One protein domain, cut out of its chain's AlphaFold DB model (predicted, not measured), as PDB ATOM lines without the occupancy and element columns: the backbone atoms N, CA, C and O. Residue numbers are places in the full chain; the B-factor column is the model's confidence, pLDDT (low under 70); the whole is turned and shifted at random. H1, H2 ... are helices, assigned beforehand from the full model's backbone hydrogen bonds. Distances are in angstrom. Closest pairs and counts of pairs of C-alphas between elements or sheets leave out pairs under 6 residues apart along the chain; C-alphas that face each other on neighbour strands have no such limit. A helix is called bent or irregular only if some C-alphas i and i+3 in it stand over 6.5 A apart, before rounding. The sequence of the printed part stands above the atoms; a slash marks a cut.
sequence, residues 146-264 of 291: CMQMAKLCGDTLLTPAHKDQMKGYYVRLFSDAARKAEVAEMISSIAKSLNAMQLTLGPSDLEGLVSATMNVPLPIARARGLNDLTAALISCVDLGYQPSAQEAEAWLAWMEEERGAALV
ATOM      1  N   CYS A 146     128.625 101.158 127.899       97.56
ATOM      2  CA  CYS A 146     128.068  99.811 127.795       97.56
ATOM      3  C   CYS A 146     128.933  98.909 126.903       97.56
ATOM      4  O   CYS A 146     129.229  97.782 127.286       97.56
ATOM      5  N   MET A 147     129.430  99.403 125.765       96.31
ATOM      6  CA  MET A 147     130.360  98.626 124.934       96.31
ATOM      7  C   MET A 147     131.659  98.266 125.668       96.31
ATOM      8  O   MET A 147     132.147  97.143 125.536       96.31
ATOM      9  N   GLN A 148     132.241  99.196 126.432       97.44
ATOM     10  CA  GLN A 148     133.464  98.901 127.185       97.44
ATOM     11  C   GLN A 148     133.203  97.976 128.374       97.44
ATOM     12  O   GLN A 148     134.040  97.127 128.663       97.44
ATOM     13  N   MET A 149     132.044  98.084 129.024       97.69
ATOM     14  CA  MET A 149     131.617  97.154 130.070       97.69
ATOM     15  C   MET A 149     131.452  95.742 129.510       97.69
ATOM     16  O   MET A 149     132.031  94.815 130.064       97.69
ATOM     17  N   ALA A 150     130.761  95.571 128.380       96.44
ATOM     18  CA  ALA A 150     130.653  94.275 127.708       96.44
ATOM     19  C   ALA A 150     132.037  93.660 127.451       96.44
ATOM     20  O   ALA A 150     132.276  92.498 127.767       96.44
ATOM     21  N   LYS A 151     132.965  94.473 126.932       95.88
ATOM     22  CA  LYS A 151     134.329  94.049 126.612       95.88
ATOM     23  C   LYS A 151     135.156  93.673 127.845       95.88
ATOM     24  O   LYS A 151     135.861  92.671 127.810       95.88
ATOM     25  N   LEU A 152     135.158  94.517 128.877       96.69
ATOM     26  CA  LEU A 152     136.077  94.395 130.014       96.69
ATOM     27  C   LEU A 152     135.521  93.524 131.140       96.69
ATOM     28  O   LEU A 152     136.282  92.857 131.830       96.69
ATOM     29  N   CYS A 153     134.209  93.559 131.352       96.44
ATOM     30  CA  CYS A 153     133.557  92.852 132.446       96.44
ATOM     31  C   CYS A 153     133.037  91.480 132.014       96.44
ATOM     32  O   CYS A 153     133.077  90.554 132.820       96.44
ATOM     33  N   GLY A 154     132.545  91.347 130.776       91.50
ATOM     34  CA  GLY A 154     131.902  90.124 130.290       91.50
ATOM     35  C   GLY A 154     130.817  89.590 131.237       91.50
ATOM     36  O   GLY A 154     130.309  90.301 132.109       91.50
ATOM     37  N   ASP A 155     130.488  88.305 131.108       88.69
ATOM     38  CA  ASP A 155     129.495  87.652 131.975       88.69
ATOM     39  C   ASP A 155     130.036  87.306 133.376       88.69
ATOM     40  O   ASP A 155     129.278  86.899 134.253       88.69
ATOM     41  N   THR A 156     131.337  87.493 133.632       90.56
ATOM     42  CA  THR A 156     131.928  87.234 134.957       90.56
ATOM     43  C   THR A 156     131.574  88.318 135.974       90.56
ATOM     44  O   THR A 156     131.486  88.040 137.171       90.56
ATOM     45  N   LEU A 157     131.365  89.556 135.514       95.69
ATOM     46  CA  LEU A 157     131.035  90.706 136.361       95.69
ATOM     47  C   LEU A 157     129.639  91.290 136.093       95.69
ATOM     48  O   LEU A 157     129.048  91.905 136.988       95.69
ATOM     49  N   LEU A 158     129.091  91.124 134.887       96.88
ATOM     50  CA  LEU A 158     127.771  91.649 134.537       96.88
ATOM     51  C   LEU A 158     126.667  90.667 134.933       96.88
ATOM     52  O   LEU A 158     126.374  89.709 134.224       96.88
ATOM     53  N   THR A 159     126.013  90.943 136.061       96.00
ATOM     54  CA  THR A 159     124.846  90.180 136.511       96.00
ATOM     55  C   THR A 159     123.600  90.529 135.684       96.00
ATOM     56  O   THR A 159     123.530  91.623 135.110       96.00
ATOM     57  N   PRO A 160     122.570  89.661 135.668       95.75
ATOM     58  CA  PRO A 160     121.273  90.001 135.082       95.75
ATOM     59  C   PRO A 160     120.691  91.311 135.632       95.75
ATOM     60  O   PRO A 160     120.235  92.143 134.861       95.75
ATOM     61  N   ALA A 161     120.829  91.569 136.939       96.19
ATOM     62  CA  ALA A 161     120.364  92.813 137.555       96.19
ATOM     63  C   ALA A 161     121.085  94.061 137.006       96.19
ATOM     64  O   ALA A 161     120.451  95.091 136.778       96.19
ATOM     65  N   HIS A 162     122.396  93.977 136.744       96.94
ATOM     66  CA  HIS A 162     123.126  95.066 136.085       96.94
ATOM     67  C   HIS A 162     122.601  95.299 134.662       96.94
ATOM     68  O   HIS A 162     122.399  96.446 134.260       96.94
ATOM     69  N   LYS A 163     122.359  94.217 133.910       96.31
ATOM     70  CA  LYS A 163     121.815  94.273 132.545       96.31
ATOM     71  C   LYS A 163     120.413  94.905 132.533       96.31
ATOM     72  O   LYS A 163     120.172  95.815 131.742       96.31
ATOM     73  N   ASP A 164     119.542  94.528 133.467       95.38
ATOM     74  CA  ASP A 164     118.201  95.109 133.622       95.38
ATOM     75  C   ASP A 164     118.245  96.605 133.960       95.38
ATOM     76  O   ASP A 164     117.483  97.401 133.405       95.38
ATOM     77  N   GLN A 165     119.177  97.023 134.822       96.56
ATOM     78  CA  GLN A 165     119.361  98.436 135.145       96.56
ATOM     79  C   GLN A 165     119.808  99.246 133.917       96.56
ATOM     80  O   GLN A 165     119.233 100.300 133.637       96.56
ATOM     81  N   MET A 166     120.782  98.743 133.148       96.50
ATOM     82  CA  MET A 166     121.243  99.392 131.911       96.50
ATOM     83  C   MET A 166     120.145  99.450 130.847       96.50
ATOM     84  O   MET A 166     119.957 100.491 130.214       96.50
ATOM     85  N   LYS A 167     119.370  98.372 130.691       95.44
ATOM     86  CA  LYS A 167     118.167  98.350 129.850       95.44
ATOM     87  C   LYS A 167     117.205  99.465 130.251       95.44
ATOM     88  O   LYS A 167     116.752 100.218 129.392       95.44
ATOM     89  N   GLY A 168     116.940  99.620 131.549       94.88
ATOM     90  CA  GLY A 168     116.094 100.692 132.070       94.88
ATOM     91  C   GLY A 168     116.573 102.095 131.677       94.88
ATOM     92  O   GLY A 168     115.744 102.986 131.495       94.88
ATOM     93  N   TYR A 169     117.881 102.305 131.502       95.31
ATOM     94  CA  TYR A 169     118.422 103.578 131.017       95.31
ATOM     95  C   TYR A 169     118.206 103.790 129.519       95.31
ATOM     96  O   TYR A 169     117.822 104.894 129.134       95.31
ATOM     97  N   TYR A 170     118.357 102.755 128.688       93.69
ATOM     98  CA  TYR A 170     118.020 102.847 127.262       93.69
ATOM     99  C   TYR A 170     116.535 103.128 127.036       93.69
ATOM    100  O   TYR A 170     116.199 104.028 126.275       93.69
ATOM    101  N   VAL A 171     115.645 102.435 127.750       92.25
ATOM    102  CA  VAL A 171     114.193 102.661 127.635       92.25
ATOM    103  C   VAL A 171     113.834 104.110 127.976       92.25
ATOM    104  O   VAL A 171     113.073 104.754 127.251       92.25
ATOM    105  N   ARG A 172     114.425 104.672 129.040       91.62
ATOM    106  CA  ARG A 172     114.235 106.093 129.384       91.62
ATOM    107  C   ARG A 172     114.779 107.016 128.302       91.62
ATOM    108  O   ARG A 172     114.111 107.982 127.956       91.62
ATOM    109  N   LEU A 173     115.961 106.709 127.769       90.31
ATOM    110  CA  LEU A 173     116.580 107.474 126.693       90.31
ATOM    111  C   LEU A 173     115.685 107.517 125.443       90.31
ATOM    112  O   LEU A 173     115.517 108.582 124.861       90.31
ATOM    113  N   PHE A 174     115.074 106.392 125.058       87.56
ATOM    114  CA  PHE A 174     114.155 106.321 123.914       87.56
ATOM    115  C   PHE A 174     112.821 107.028 124.168       87.56
ATOM    116  O   PHE A 174     112.229 107.588 123.246       87.56
ATOM    117  N   SER A 175     112.360 107.019 125.419       87.56
ATOM    118  CA  SER A 175     111.102 107.656 125.819       87.56
ATOM    119  C   SER A 175     111.216 109.180 125.957       87.56
ATOM    120  O   SER A 175     110.199 109.876 125.968       87.56
ATOM    121  N   ASP A 176     112.431 109.719 126.069       88.06
ATOM    122  CA  ASP A 176     112.660 111.152 126.230       88.06
ATOM    123  C   ASP A 176     112.577 111.887 124.883       88.06
ATOM    124  O   ASP A 176     113.500 111.883 124.062       88.06
ATOM    125  N   ALA A 177     111.451 112.571 124.662       82.25
ATOM    126  CA  ALA A 177     111.211 113.335 123.443       82.25
ATOM    127  C   ALA A 177     112.266 114.426 123.188       82.25
ATOM    128  O   ALA A 177     112.555 114.714 122.023       82.25
ATOM    129  N   ALA A 178     112.864 115.003 124.238       86.56
ATOM    130  CA  ALA A 178     113.891 116.037 124.107       86.56
ATOM    131  C   ALA A 178     115.222 115.481 123.577       86.56
ATOM    132  O   ALA A 178     116.056 116.238 123.085       86.56
ATOM    133  N   ARG A 179     115.409 114.156 123.637       86.38
ATOM    134  CA  ARG A 179     116.656 113.466 123.279       86.38
ATOM    135  C   ARG A 179     116.558 112.673 121.979       86.38
ATOM    136  O   ARG A 179     117.499 111.986 121.600       86.38
ATOM    137  N   LYS A 180     115.459 112.802 121.230       84.31
ATOM    138  CA  LYS A 180     115.267 112.083 119.956       84.31
ATOM    139  C   LYS A 180     116.383 112.335 118.940       84.31
ATOM    140  O   LYS A 180     116.840 111.390 118.304       84.31
ATOM    141  N   ALA A 181     116.838 113.582 118.801       84.31
ATOM    142  CA  ALA A 181     117.929 113.927 117.886       84.31
ATOM    143  C   ALA A 181     119.244 113.242 118.293       84.31
ATOM    144  O   ALA A 181     119.917 112.639 117.467       84.31
ATOM    145  N   GLU A 182     119.552 113.259 119.587       88.56
ATOM    146  CA  GLU A 182     120.721 112.608 120.175       88.56
ATOM    147  C   GLU A 182     120.687 111.079 119.986       88.56
ATOM    148  O   GLU A 182     121.693 110.463 119.636       88.56
ATOM    149  N   VAL A 183     119.516 110.456 120.154       87.25
ATOM    150  CA  VAL A 183     119.308 109.022 119.889       87.25
ATOM    151  C   VAL A 183     119.508 108.698 118.412       87.25
ATOM    152  O   VAL A 183     120.231 107.753 118.099       87.25
ATOM    153  N   ALA A 184     118.932 109.489 117.506       83.69
ATOM    154  CA  ALA A 184     119.122 109.332 116.063       83.69
ATOM    155  C   ALA A 184     120.610 109.456 115.681       83.69
ATOM    156  O   ALA A 184     121.145 108.646 114.919       83.69
ATOM    157  N   GLU A 185     121.317 110.410 116.288       85.50
ATOM    158  CA  GLU A 185     122.763 110.577 116.149       85.50
ATOM    159  C   GLU A 185     123.578 109.462 116.807       85.50
ATOM    160  O   GLU A 185     124.761 109.344 116.527       85.50
ATOM    161  N   MET A 186     123.026 108.611 117.661       90.88
ATOM    162  CA  MET A 186     123.797 107.539 118.305       90.88
ATOM    163  C   MET A 186     123.275 106.143 117.994       90.88
ATOM    164  O   MET A 186     123.822 105.167 118.504       90.88
ATOM    165  N   ILE A 187     122.309 106.022 117.084       88.69
ATOM    166  CA  ILE A 187     121.512 104.813 116.878       88.69
ATOM    167  C   ILE A 187     122.347 103.553 116.604       88.69
ATOM    168  O   ILE A 187     122.158 102.527 117.249       88.69
ATOM    169  N   SER A 188     123.369 103.653 115.745       87.12
ATOM    170  CA  SER A 188     124.280 102.537 115.442       87.12
ATOM    171  C   SER A 188     125.116 102.127 116.656       87.12
ATOM    172  O   SER A 188     125.308 100.940 116.914       87.12
ATOM    173  N   SER A 189     125.603 103.098 117.432       91.06
ATOM    174  CA  SER A 189     126.377 102.825 118.648       91.06
ATOM    175  C   SER A 189     125.497 102.223 119.738       91.06
ATOM    176  O   SER A 189     125.922 101.287 120.408       91.06
ATOM    177  N   ILE A 190     124.264 102.713 119.878       94.12
ATOM    178  CA  ILE A 190     123.260 102.170 120.793       94.12
ATOM    179  C   ILE A 190     122.976 100.708 120.438       94.12
ATOM    180  O   ILE A 190     123.163  99.841 121.287       94.12
ATOM    181  N   ALA A 191     122.629 100.410 119.185       90.75
ATOM    182  CA  ALA A 191     122.316  99.050 118.752       90.75
ATOM    183  C   ALA A 191     123.501  98.084 118.958       90.75
ATOM    184  O   ALA A 191     123.344  97.013 119.544       90.75
ATOM    185  N   LYS A 192     124.722  98.508 118.600       89.75
ATOM    186  CA  LYS A 192     125.957  97.745 118.872       89.75
ATOM    187  C   LYS A 192     126.175  97.506 120.363       89.75
ATOM    188  O   LYS A 192     126.604  96.423 120.751       89.75
ATOM    189  N   SER A 193     125.903  98.503 121.200       94.81
ATOM    190  CA  SER A 193     126.087  98.392 122.647       94.81
ATOM    191  C   SER A 193     125.066  97.458 123.301       94.81
ATOM    192  O   SER A 193     125.449  96.673 124.166       94.81
ATOM    193  N   LEU A 194     123.808  97.481 122.846       94.94
ATOM    194  CA  LEU A 194     122.756  96.556 123.271       94.94
ATOM    195  C   LEU A 194     123.147  95.114 122.928       94.94
ATOM    196  O   LEU A 194     123.110  94.258 123.809       94.94
ATOM    197  N   ASN A 195     123.618  94.872 121.699       92.50
ATOM    198  CA  ASN A 195     124.102  93.559 121.265       92.50
ATOM    199  C   ASN A 195     125.326  93.088 122.056       92.50
ATOM    200  O   ASN A 195     125.343  91.969 122.560       92.50
ATOM    201  N   ALA A 196     126.334  93.949 122.227       92.50
ATOM    202  CA  ALA A 196     127.538  93.614 122.989       92.50
ATOM    203  C   ALA A 196     127.213  93.219 124.438       92.50
ATOM    204  O   ALA A 196     127.829  92.314 124.996       92.50
ATOM    205  N   MET A 197     126.226  93.884 125.035       94.38
ATOM    206  CA  MET A 197     125.751  93.615 126.392       94.38
ATOM    207  C   MET A 197     124.706  92.488 126.470       94.38
ATOM    208  O   MET A 197     124.346  92.082 127.578       94.38
ATOM    209  N   GLN A 198     124.229  91.990 125.323       93.25
ATOM    210  CA  GLN A 198     123.121  91.037 125.199       93.25
ATOM    211  C   GLN A 198     121.856  91.519 125.935       93.25
ATOM    212  O   GLN A 198     121.230  90.777 126.692       93.25
ATOM    213  N   LEU A 199     121.510  92.800 125.771       93.25
ATOM    214  CA  LEU A 199     120.330  93.396 126.400       93.25
ATOM    215  C   LEU A 199     119.096  93.137 125.545       93.25
ATOM    216  O   LEU A 199     119.018  93.601 124.413       93.25
ATOM    217  N   THR A 200     118.102  92.455 126.105       90.25
ATOM    218  CA  THR A 200     116.826  92.229 125.424       90.25
ATOM    219  C   THR A 200     115.910  93.433 125.606       90.25
ATOM    220  O   THR A 200     115.644  93.869 126.729       90.25
ATOM    221  N   LEU A 201     115.398  93.982 124.510       90.81
ATOM    222  CA  LEU A 201     114.423  95.073 124.523       90.81
ATOM    223  C   LEU A 201     113.004  94.537 124.307       90.81
ATOM    224  O   LEU A 201     112.823  93.443 123.773       90.81
ATOM    225  N   GLY A 202     111.990  95.271 124.778       91.69
ATOM    226  CA  GLY A 202     110.603  94.925 124.468       91.69
ATOM    227  C   GLY A 202     110.288  95.202 122.990       91.69
ATOM    228  O   GLY A 202     110.954  96.044 122.388       91.69
ATOM    229  N   PRO A 203     109.257  94.565 122.400       91.06
ATOM    230  CA  PRO A 203     108.882  94.808 121.004       91.06
ATOM    231  C   PRO A 203     108.669  96.294 120.676       91.06
ATOM    232  O   PRO A 203     109.181  96.775 119.674       91.06
ATOM    233  N   SER A 204     108.003  97.034 121.570       90.31
ATOM    234  CA  SER A 204     107.766  98.480 121.423       90.31
ATOM    235  C   SER A 204     109.061  99.309 121.451       90.31
ATOM    236  O   SER A 204     109.226 100.237 120.663       90.31
ATOM    237  N   ASP A 205     110.028  98.946 122.299       91.25
ATOM    238  CA  ASP A 205     111.323  99.637 122.355       91.25
ATOM    239  C   ASP A 205     112.139  99.394 121.074       91.25
ATOM    240  O   ASP A 205     112.799 100.302 120.565       91.25
ATOM    241  N   LEU A 206     112.086  98.167 120.538       91.25
ATOM    242  CA  LEU A 206     112.735  97.805 119.276       91.25
ATOM    243  C   LEU A 206     112.094  98.517 118.086       91.25
ATOM    244  O   LEU A 206     112.814  99.038 117.238       91.25
ATOM    245  N   GLU A 207     110.765  98.595 118.048       90.56
ATOM    246  CA  GLU A 207     110.030  99.372 117.050       90.56
ATOM    247  C   GLU A 207     110.415 100.858 117.116       90.56
ATOM    248  O   GLU A 207     110.685 101.481 116.089       90.56
ATOM    249  N   GLY A 208     110.549 101.415 118.324       88.00
ATOM    250  CA  GLY A 208     111.058 102.769 118.532       88.00
ATOM    251  C   GLY A 208     112.476 102.966 117.984       88.00
ATOM    252  O   GLY A 208     112.751 103.979 117.338       88.00
ATOM    253  N   LEU A 209     113.367 101.991 118.184       88.62
ATOM    254  CA  LEU A 209     114.745 102.018 117.680       88.62
ATOM    255  C   LEU A 209     114.800 101.941 116.144       88.62
ATOM    256  O   LEU A 209     115.530 102.704 115.503       88.62
ATOM    257  N   VAL A 210     113.997 101.061 115.545       90.75
ATOM    258  CA  VAL A 210     113.837 100.946 114.087       90.75
ATOM    259  C   VAL A 210     113.294 102.248 113.514       90.75
ATOM    260  O   VAL A 210     113.888 102.816 112.600       90.75
ATOM    261  N   SER A 211     112.215 102.772 114.094       89.19
ATOM    262  CA  SER A 211     111.602 104.029 113.670       89.19
ATOM    263  C   SER A 211     112.591 105.193 113.766       89.19
ATOM    264  O   SER A 211     112.728 105.964 112.818       89.19
ATOM    265  N   ALA A 212     113.358 105.290 114.854       87.38
ATOM    266  CA  ALA A 212     114.406 106.297 114.990       87.38
ATOM    267  C   ALA A 212     115.499 106.154 113.919       87.38
ATOM    268  O   ALA A 212     115.990 107.167 113.430       87.38
ATOM    269  N   THR A 213     115.849 104.922 113.528       87.69
ATOM    270  CA  THR A 213     116.827 104.643 112.462       87.69
ATOM    271  C   THR A 213     116.313 105.079 111.089       87.69
ATOM    272  O   THR A 213     117.034 105.744 110.347       87.69
ATOM    273  N   MET A 214     115.061 104.747 110.769       87.00
ATOM    274  CA  MET A 214     114.431 105.070 109.482       87.00
ATOM    275  C   MET A 214     114.131 106.564 109.324       87.00
ATOM    276  O   MET A 214     114.072 107.070 108.208       87.00
ATOM    277  N   ASN A 215     113.975 107.282 110.437       86.38
ATOM    278  CA  ASN A 215     113.689 108.716 110.457       86.38
ATOM    279  C   ASN A 215     114.927 109.586 110.751       86.38
ATOM    280  O   ASN A 215     114.781 110.771 111.067       86.38
ATOM    281  N   VAL A 216     116.149 109.037 110.672       84.06
ATOM    282  CA  VAL A 216     117.374 109.841 110.818       84.06
ATOM    283  C   VAL A 216     117.387 110.940 109.743       84.06
ATOM    284  O   VAL A 216     117.267 110.628 108.558       84.06
ATOM    285  N   PRO A 217     117.586 112.225 110.108       82.44
ATOM    286  CA  PRO A 217     117.656 113.308 109.134       82.44
ATOM    287  C   PRO A 217     118.702 113.056 108.044       82.44
ATOM    288  O   PRO A 217     119.843 112.695 108.334       82.44
ATOM    289  N   LEU A 218     118.340 113.342 106.794       78.50
ATOM    290  CA  LEU A 218     119.167 113.096 105.610       78.50
ATOM    291  C   LEU A 218     120.629 113.589 105.721       78.50
ATOM    292  O   LEU A 218     121.543 112.824 105.402       78.50
ATOM    293  N   PRO A 219     120.923 114.813 106.216       79.88
ATOM    294  CA  PRO A 219     122.310 115.244 106.402       79.88
ATOM    295  C   PRO A 219     123.096 114.355 107.377       79.88
ATOM    296  O   PRO A 219     124.275 114.087 107.150       79.88
ATOM    297  N   ILE A 220     122.442 113.867 108.436       75.69
ATOM    298  CA  ILE A 220     123.040 112.975 109.435       75.69
ATOM    299  C   ILE A 220     123.252 111.592 108.821       75.69
ATOM    300  O   ILE A 220     124.343 111.034 108.948       75.69
ATOM    301  N   ALA A 221     122.264 111.065 108.095       78.44
ATOM    302  CA  ALA A 221     122.382 109.784 107.404       78.44
ATOM    303  C   ALA A 221     123.562 109.769 106.419       78.44
ATOM    304  O   ALA A 221     124.382 108.848 106.435       78.44
ATOM    305  N   ARG A 222     123.726 110.847 105.642       79.44
ATOM    306  CA  ARG A 222     124.866 111.034 104.731       79.44
ATOM    307  C   ARG A 222     126.200 111.146 105.465       79.44
ATOM    308  O   ARG A 222     127.177 110.549 105.025       79.44
ATOM    309  N   ALA A 223     126.249 111.881 106.577       77.00
ATOM    310  CA  ALA A 223     127.473 112.058 107.358       77.00
ATOM    311  C   ALA A 223     127.958 110.755 108.019       77.00
ATOM    312  O   ALA A 223     129.162 110.516 108.088       77.00
ATOM    313  N   ARG A 224     127.037 109.907 108.492       71.06
ATOM    314  CA  ARG A 224     127.374 108.592 109.069       71.06
ATOM    315  C   ARG A 224     127.676 107.540 108.010       71.06
ATOM    316  O   ARG A 224     128.453 106.618 108.242       71.06
ATOM    317  N   GLY A 225     127.060 107.686 106.843       79.50
ATOM    318  CA  GLY A 225     127.080 106.687 105.793       79.50
ATOM    319  C   GLY A 225     126.061 105.577 106.047       79.50
ATOM    320  O   GLY A 225     125.813 105.138 107.170       79.50
ATOM    321  N   LEU A 226     125.491 105.073 104.957       78.75
ATOM    322  CA  LEU A 226     124.394 104.102 104.992       78.75
ATOM    323  C   LEU A 226     124.782 102.763 105.614       78.75
ATOM    324  O   LEU A 226     123.929 102.078 106.169       78.75
ATOM    325  N   ASN A 227     126.067 102.405 105.583       80.38
ATOM    326  CA  ASN A 227     126.562 101.193 106.232       80.38
ATOM    327  C   ASN A 227     126.311 101.207 107.744       80.38
ATOM    328  O   ASN A 227     125.980 100.167 108.306       80.38
ATOM    329  N   ASP A 228     126.427 102.367 108.395       83.06
ATOM    330  CA  ASP A 228     126.234 102.467 109.842       83.06
ATOM    331  C   ASP A 228     124.762 102.332 110.239       83.06
ATOM    332  O   ASP A 228     124.470 101.707 111.263       83.06
ATOM    333  N   LEU A 229     123.848 102.878 109.430       85.19
ATOM    334  CA  LEU A 229     122.401 102.757 109.637       85.19
ATOM    335  C   LEU A 229     121.894 101.358 109.267       85.19
ATOM    336  O   LEU A 229     121.115 100.773 110.011       85.19
ATOM    337  N   THR A 230     122.425 100.764 108.197       86.50
ATOM    338  CA  THR A 230     122.156  99.360 107.840       86.50
ATOM    339  C   THR A 230     122.599  98.426 108.964       86.50
ATOM    340  O   THR A 230     121.842  97.560 109.387       86.50
ATOM    341  N   ALA A 231     123.801  98.634 109.512       86.12
ATOM    342  CA  ALA A 231     124.287  97.863 110.653       86.12
ATOM    343  C   ALA A 231     123.414  98.051 111.907       86.12
ATOM    344  O   ALA A 231     123.311  97.124 112.709       86.12
ATOM    345  N   ALA A 232     122.788  99.220 112.079       88.06
ATOM    346  CA  ALA A 232     121.836  99.455 113.162       88.06
ATOM    347  C   ALA A 232     120.555  98.628 112.970       88.06
ATOM    348  O   ALA A 232     120.145  97.953 113.907       88.06
ATOM    349  N   LEU A 233     119.983  98.593 111.760       90.06
ATOM    350  CA  LEU A 233     118.805  97.769 111.453       90.06
ATOM    351  C   LEU A 233     119.090  96.267 111.591       90.06
ATOM    352  O   LEU A 233     118.293  95.551 112.188       90.06
ATOM    353  N   ILE A 234     120.249  95.796 111.120       88.50
ATOM    354  CA  ILE A 234     120.696  94.410 111.351       88.50
ATOM    355  C   ILE A 234     120.781  94.134 112.853       88.50
ATOM    356  O   ILE A 234     120.262  93.134 113.329       88.50
ATOM    357  N   SER A 235     121.357  95.068 113.614       87.81
ATOM    358  CA  SER A 235     121.439  94.930 115.066       87.81
ATOM    359  C   SER A 235     120.052  94.870 115.721       87.81
ATOM    360  O   SER A 235     119.888  94.130 116.680       87.81
ATOM    361  N   CYS A 236     119.045  95.593 115.217       89.00
ATOM    362  CA  CYS A 236     117.660  95.457 115.684       89.00
ATOM    363  C   CYS A 236     117.117  94.039 115.451       89.00
ATOM    364  O   CYS A 236     116.463  93.493 116.339       89.00
ATOM    365  N   VAL A 237     117.407  93.440 114.290       91.06
ATOM    366  CA  VAL A 237     117.018  92.055 113.976       91.06
ATOM    367  C   VAL A 237     117.716  91.063 114.908       91.06
ATOM    368  O   VAL A 237     117.052  90.196 115.473       91.06
ATOM    369  N   ASP A 238     119.014  91.242 115.156       89.00
ATOM    370  CA  ASP A 238     119.785  90.419 116.102       89.00
ATOM    371  C   ASP A 238     119.234  90.511 117.536       89.00
ATOM    372  O   ASP A 238     119.256  89.535 118.286       89.00
ATOM    373  N   LEU A 239     118.678  91.670 117.909       87.88
ATOM    374  CA  LEU A 239     117.996  91.891 119.189       87.88
ATOM    375  C   LEU A 239     116.578  91.295 119.240       87.88
ATOM    376  O   LEU A 239     115.905  91.409 120.268       87.88
ATOM    377  N   GLY A 240     116.123  90.654 118.161       90.31
ATOM    378  CA  GLY A 240     114.845  89.951 118.079       90.31
ATOM    379  C   GLY A 240     113.729  90.711 117.364       90.31
ATOM    380  O   GLY A 240     112.596  90.228 117.364       90.31
ATOM    381  N   TYR A 241     114.001  91.863 116.744       92.44
ATOM    382  CA  TYR A 241     113.004  92.532 115.908       92.44
ATOM    383  C   TYR A 241     112.747  91.717 114.631       92.44
ATOM    384  O   TYR A 241     113.679  91.288 113.955       92.44
ATOM    385  N   GLN A 242     111.478  91.505 114.293       93.12
ATOM    386  CA  GLN A 242     111.062  90.739 113.116       93.12
ATOM    387  C   GLN A 242     110.325  91.685 112.160       93.12
ATOM    388  O   GLN A 242     109.129  91.907 112.369       93.12
ATOM    389  N   PRO A 243     111.001  92.281 111.156       92.31
ATOM    390  CA  PRO A 243     110.324  93.141 110.196       92.31
ATOM    391  C   PRO A 243     109.299  92.327 109.409       92.31
ATOM    392  O   PRO A 243     109.570  91.203 108.975       92.31
ATOM    393  N   SER A 244     108.133  92.910 109.167       93.75
ATOM    394  CA  SER A 244     107.222  92.408 108.142       93.75
ATOM    395  C   SER A 244     107.868  92.493 106.753       93.75
ATOM    396  O   SER A 244     108.807  93.258 106.527       93.75
ATOM    397  N   ALA A 245     107.336  91.740 105.784       91.88
ATOM    398  CA  ALA A 245     107.804  91.816 104.398       91.88
ATOM    399  C   ALA A 245     107.743  93.256 103.852       91.88
ATOM    400  O   ALA A 245     108.686  93.720 103.219       91.88
ATOM    401  N   GLN A 246     106.676  93.989 104.185       93.44
ATOM    402  CA  GLN A 246     106.497  95.379 103.777       93.44
ATOM    403  C   GLN A 246     107.525  96.322 104.423       93.44
ATOM    404  O   GLN A 246     108.042  97.216 103.755       93.44
ATOM    405  N   GLU A 247     107.843  96.141 105.708       91.00
ATOM    406  CA  GLU A 247     108.886  96.934 106.371       91.00
ATOM    407  C   GLU A 247     110.262  96.640 105.779       91.00
ATOM    408  O   GLU A 247     111.010  97.574 105.503       91.00
ATOM    409  N   ALA A 248     110.580  95.370 105.521       90.06
ATOM    410  CA  ALA A 248     111.835  94.990 104.883       90.06
ATOM    411  C   ALA A 248     111.976  95.613 103.482       90.06
ATOM    412  O   ALA A 248     113.030  96.163 103.159       90.06
ATOM    413  N   GLU A 249     110.911  95.598 102.674       89.88
ATOM    414  CA  GLU A 249     110.869  96.286 101.376       89.88
ATOM    415  C   GLU A 249     111.067  97.800 101.524       89.88
ATOM    416  O   GLU A 249     111.854  98.393 100.786       89.88
ATOM    417  N   ALA A 250     110.420  98.428 102.510       90.31
ATOM    418  CA  ALA A 250     110.585  99.853 102.782       90.31
ATOM    419  C   ALA A 250     112.018 100.202 103.219       90.31
ATOM    420  O   ALA A 250     112.557 101.229 102.804       90.31
ATOM    421  N   TRP A 251     112.661  99.348 104.022       90.69
ATOM    422  CA  TRP A 251     114.058  99.525 104.423       90.69
ATOM    423  C   TRP A 251     114.991  99.464 103.216       90.69
ATOM    424  O   TRP A 251     115.880 100.306 103.090       90.69
ATOM    425  N   LEU A 252     114.781  98.498 102.317       86.44
ATOM    426  CA  LEU A 252     115.565  98.362 101.090       86.44
ATOM    427  C   LEU A 252     115.371  99.569 100.167       86.44
ATOM    428  O   LEU A 252     116.363 100.148  99.729       86.44
ATOM    429  N   ALA A 253     114.126  99.992  99.939       86.75
ATOM    430  CA  ALA A 253     113.817 101.154  99.110       86.75
ATOM    431  C   ALA A 253     114.479 102.432  99.650       86.75
ATOM    432  O   ALA A 253     115.128 103.160  98.900       86.75
ATOM    433  N   TRP A 254     114.398 102.659 100.964       85.19
ATOM    434  CA  TRP A 254     115.073 103.774 101.627       85.19
ATOM    435  C   TRP A 254     116.599 103.708 101.455       85.19
ATOM    436  O   TRP A 254     117.237 104.706 101.124       85.19
ATOM    437  N   MET A 255     117.213 102.528 101.596       81.12
ATOM    438  CA  MET A 255     118.654 102.370 101.357       81.12
ATOM    439  C   MET A 255     119.048 102.617  99.893       81.12
ATOM    440  O   MET A 255     120.143 103.126  99.642       81.12
ATOM    441  N   GLU A 256     118.207 102.238  98.930       81.44
ATOM    442  CA  GLU A 256     118.443 102.434  97.493       81.44
ATOM    443  C   GLU A 256     118.351 103.905  97.082       81.44
ATOM    444  O   GLU A 256     119.231 104.390  96.359       81.44
ATOM    445  N   GLU A 257     117.332 104.609  97.580       77.88
ATOM    446  CA  GLU A 257     117.143 106.049  97.381       77.88
ATOM    447  C   GLU A 257     118.359 106.830  97.896       77.88
ATOM    448  O   GLU A 257     118.897 107.700  97.206       77.88
ATOM    449  N   GLU A 258     118.873 106.439  99.060       70.81
ATOM    450  CA  GLU A 258     120.004 107.110  99.691       70.81
ATOM    451  C   GLU A 258     121.370 106.741  99.089       70.81
ATOM    452  O   GLU A 258     122.309 107.544  99.131       70.81
ATOM    453  N   ARG A 259     121.524 105.534  98.523       64.31
ATOM    454  CA  ARG A 259     122.801 105.083  97.935       64.31
ATOM    455  C   ARG A 259     123.065 105.620  96.538       64.31
ATOM    456  O   ARG A 259     124.227 105.630  96.136       64.31
ATOM    457  N   GLY A 260     122.035 105.998  95.785       55.16
ATOM    458  CA  GLY A 260     122.170 106.149  94.340       55.16
ATOM    459  C   GLY A 260     122.642 104.833  93.704       55.16
ATOM    460  O   GLY A 260     123.821 104.659  93.420       55.16
ATOM    461  N   ALA A 261     121.720 103.888  93.505       42.38
ATOM    462  CA  ALA A 261     121.815 102.685  92.654       42.38
ATOM    463  C   ALA A 261     122.989 101.681  92.828       42.38
ATOM    464  O   ALA A 261     122.944 100.610  92.224       42.38
ATOM    465  N   ALA A 262     124.026 101.929  93.632       42.41
ATOM    466  CA  ALA A 262     125.181 101.030  93.719       42.41
ATOM    467  C   ALA A 262     125.248 100.271  95.063       42.41
ATOM    468  O   ALA A 262     125.551 100.843  96.109       42.41
ATOM    469  N   LEU A 263     125.065  98.941  94.999       49.84
ATOM    470  CA  LEU A 263     125.441  97.914  96.002       49.84
ATOM    471  C   LEU A 263     124.451  97.538  97.137       49.84
ATOM    472  O   LEU A 263     124.900  97.213  98.236       49.84
ATOM    473  N   VAL A 264     123.133  97.485  96.915       48.56
ATOM    474  CA  VAL A 264     122.176  96.968  97.934       48.56
ATOM    475  C   VAL A 264     122.133  95.424  98.025       48.56
ATOM    476  O   VAL A 264     121.817  94.861  99.068       48.56
TER     477      VAL A 264
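What this domain is: This is residues 146 to 264 of the 291 residues of an uncharacterized protein of Edaphochlamys debaryana (UniProt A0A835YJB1). The longest helix, H3, is bent into an L, and its arm H3b takes its place in a row of four helices set side by side, H1, H3b, H6 and H7, with H1 and H7 at the two ends of the long axis. H4 packs on H6 beside this row, H2 packs on H4 with its residues 171 to 174, and the other arm, H3a, and the short H5 lie crosswise near one end of the row's inner helices, H3a about perpendicular to H3b at 90 degrees and H5 about perpendicular to H6 at 84 degrees. The printed part has 119 residues, with seven named helices, H1 to H7 in chain order, and no named strand; its class is all helix. It is compact, with a radius of gyration of the C-alphas of 14.8 A, and elongated in outline, spanning 46 by 30 by 27 A.

Where its parts are: H3, residues 177 to 197, was assigned as one helix by its hydrogen bonds but is bent: C-alphas 185 and 188 are 8.2 A apart. Its arms are H3a, residues 177 to 185, and H3b, residues 188 to 197, 14.2 A long from C-alpha 188 at (124.280, 102.537, 115.442). H3a is itself irregular, with C-alphas 178 and 181 7.7 A apart. Before it come H1, residues 146 to 157, from C-alpha 146 at (128.068, 99.811, 127.795), irregular with C-alphas 152 and 155 9.6 A apart, and H2, residues 160 to 175, 22.4 A long. After it come H4, residues 203 to 214, 16.4 A; H5, residues 218 to 224; H6, residues 226 to 238, 18.2 A; and H7, residues 245 to 259, 21.0 A, ending at C-alpha 259 at (122.801, 105.083, 97.935).

How they stand to each other: H3b touches H6 at a shallow tilt of 33 degrees, only just short of steep, the same way; the closest C-alphas, of Ser 188 and Ala 232, are 4.5 A apart. H1 touches H3b with residues 146 to 151 alone, at a shallow tilt of 5 degrees, Met 147 and Ser 193 having the closest C-alphas at 4.9 A. H3a and H3b are about perpendicular, at 90 degrees. H4 touches H6 at a shallow tilt of 10 degrees, opposite ways, with C-alphas 210 and 233 closest at 6.5 A. H4 touches H3a with residues 212 to 213 alone, at a steep tilt of 60 degrees, the C-alphas of Ala 184 and Ala 212 being closest at 5.7 A. H2 touches H4 with residues 171 to 174 alone, at a steep tilt of 51 degrees, C-alphas 171 and 205 being closest at 6.7 A. H2 and H3a touch only at the corner, C-alphas 173 and 179 being closest at 6.9 A. H6 and H7 form a helical hairpin at 18 degrees, with C-alphas 226 and 255 closest at 7.0 A. H5 touches no helix; it is close to H3a but not clearly touching, with C-alphas 185 and 220 closest at 7.1 A. Every O i to N i+4 pair is within hydrogen-bond range in H2, H3b, H4, H5, H6 and H7; in H1 it is 6 of 8 and in H3a 3 of 5.

The domain as a whole: The two C-alphas farthest apart, those of Leu 157 and Ala 261, are 46.2 A apart. The printed part has no cut, and its links are tight but for the short one from H6 to H7. The mean pLDDT of the printed part is 87.2, and residues 259 to 264 are under 70.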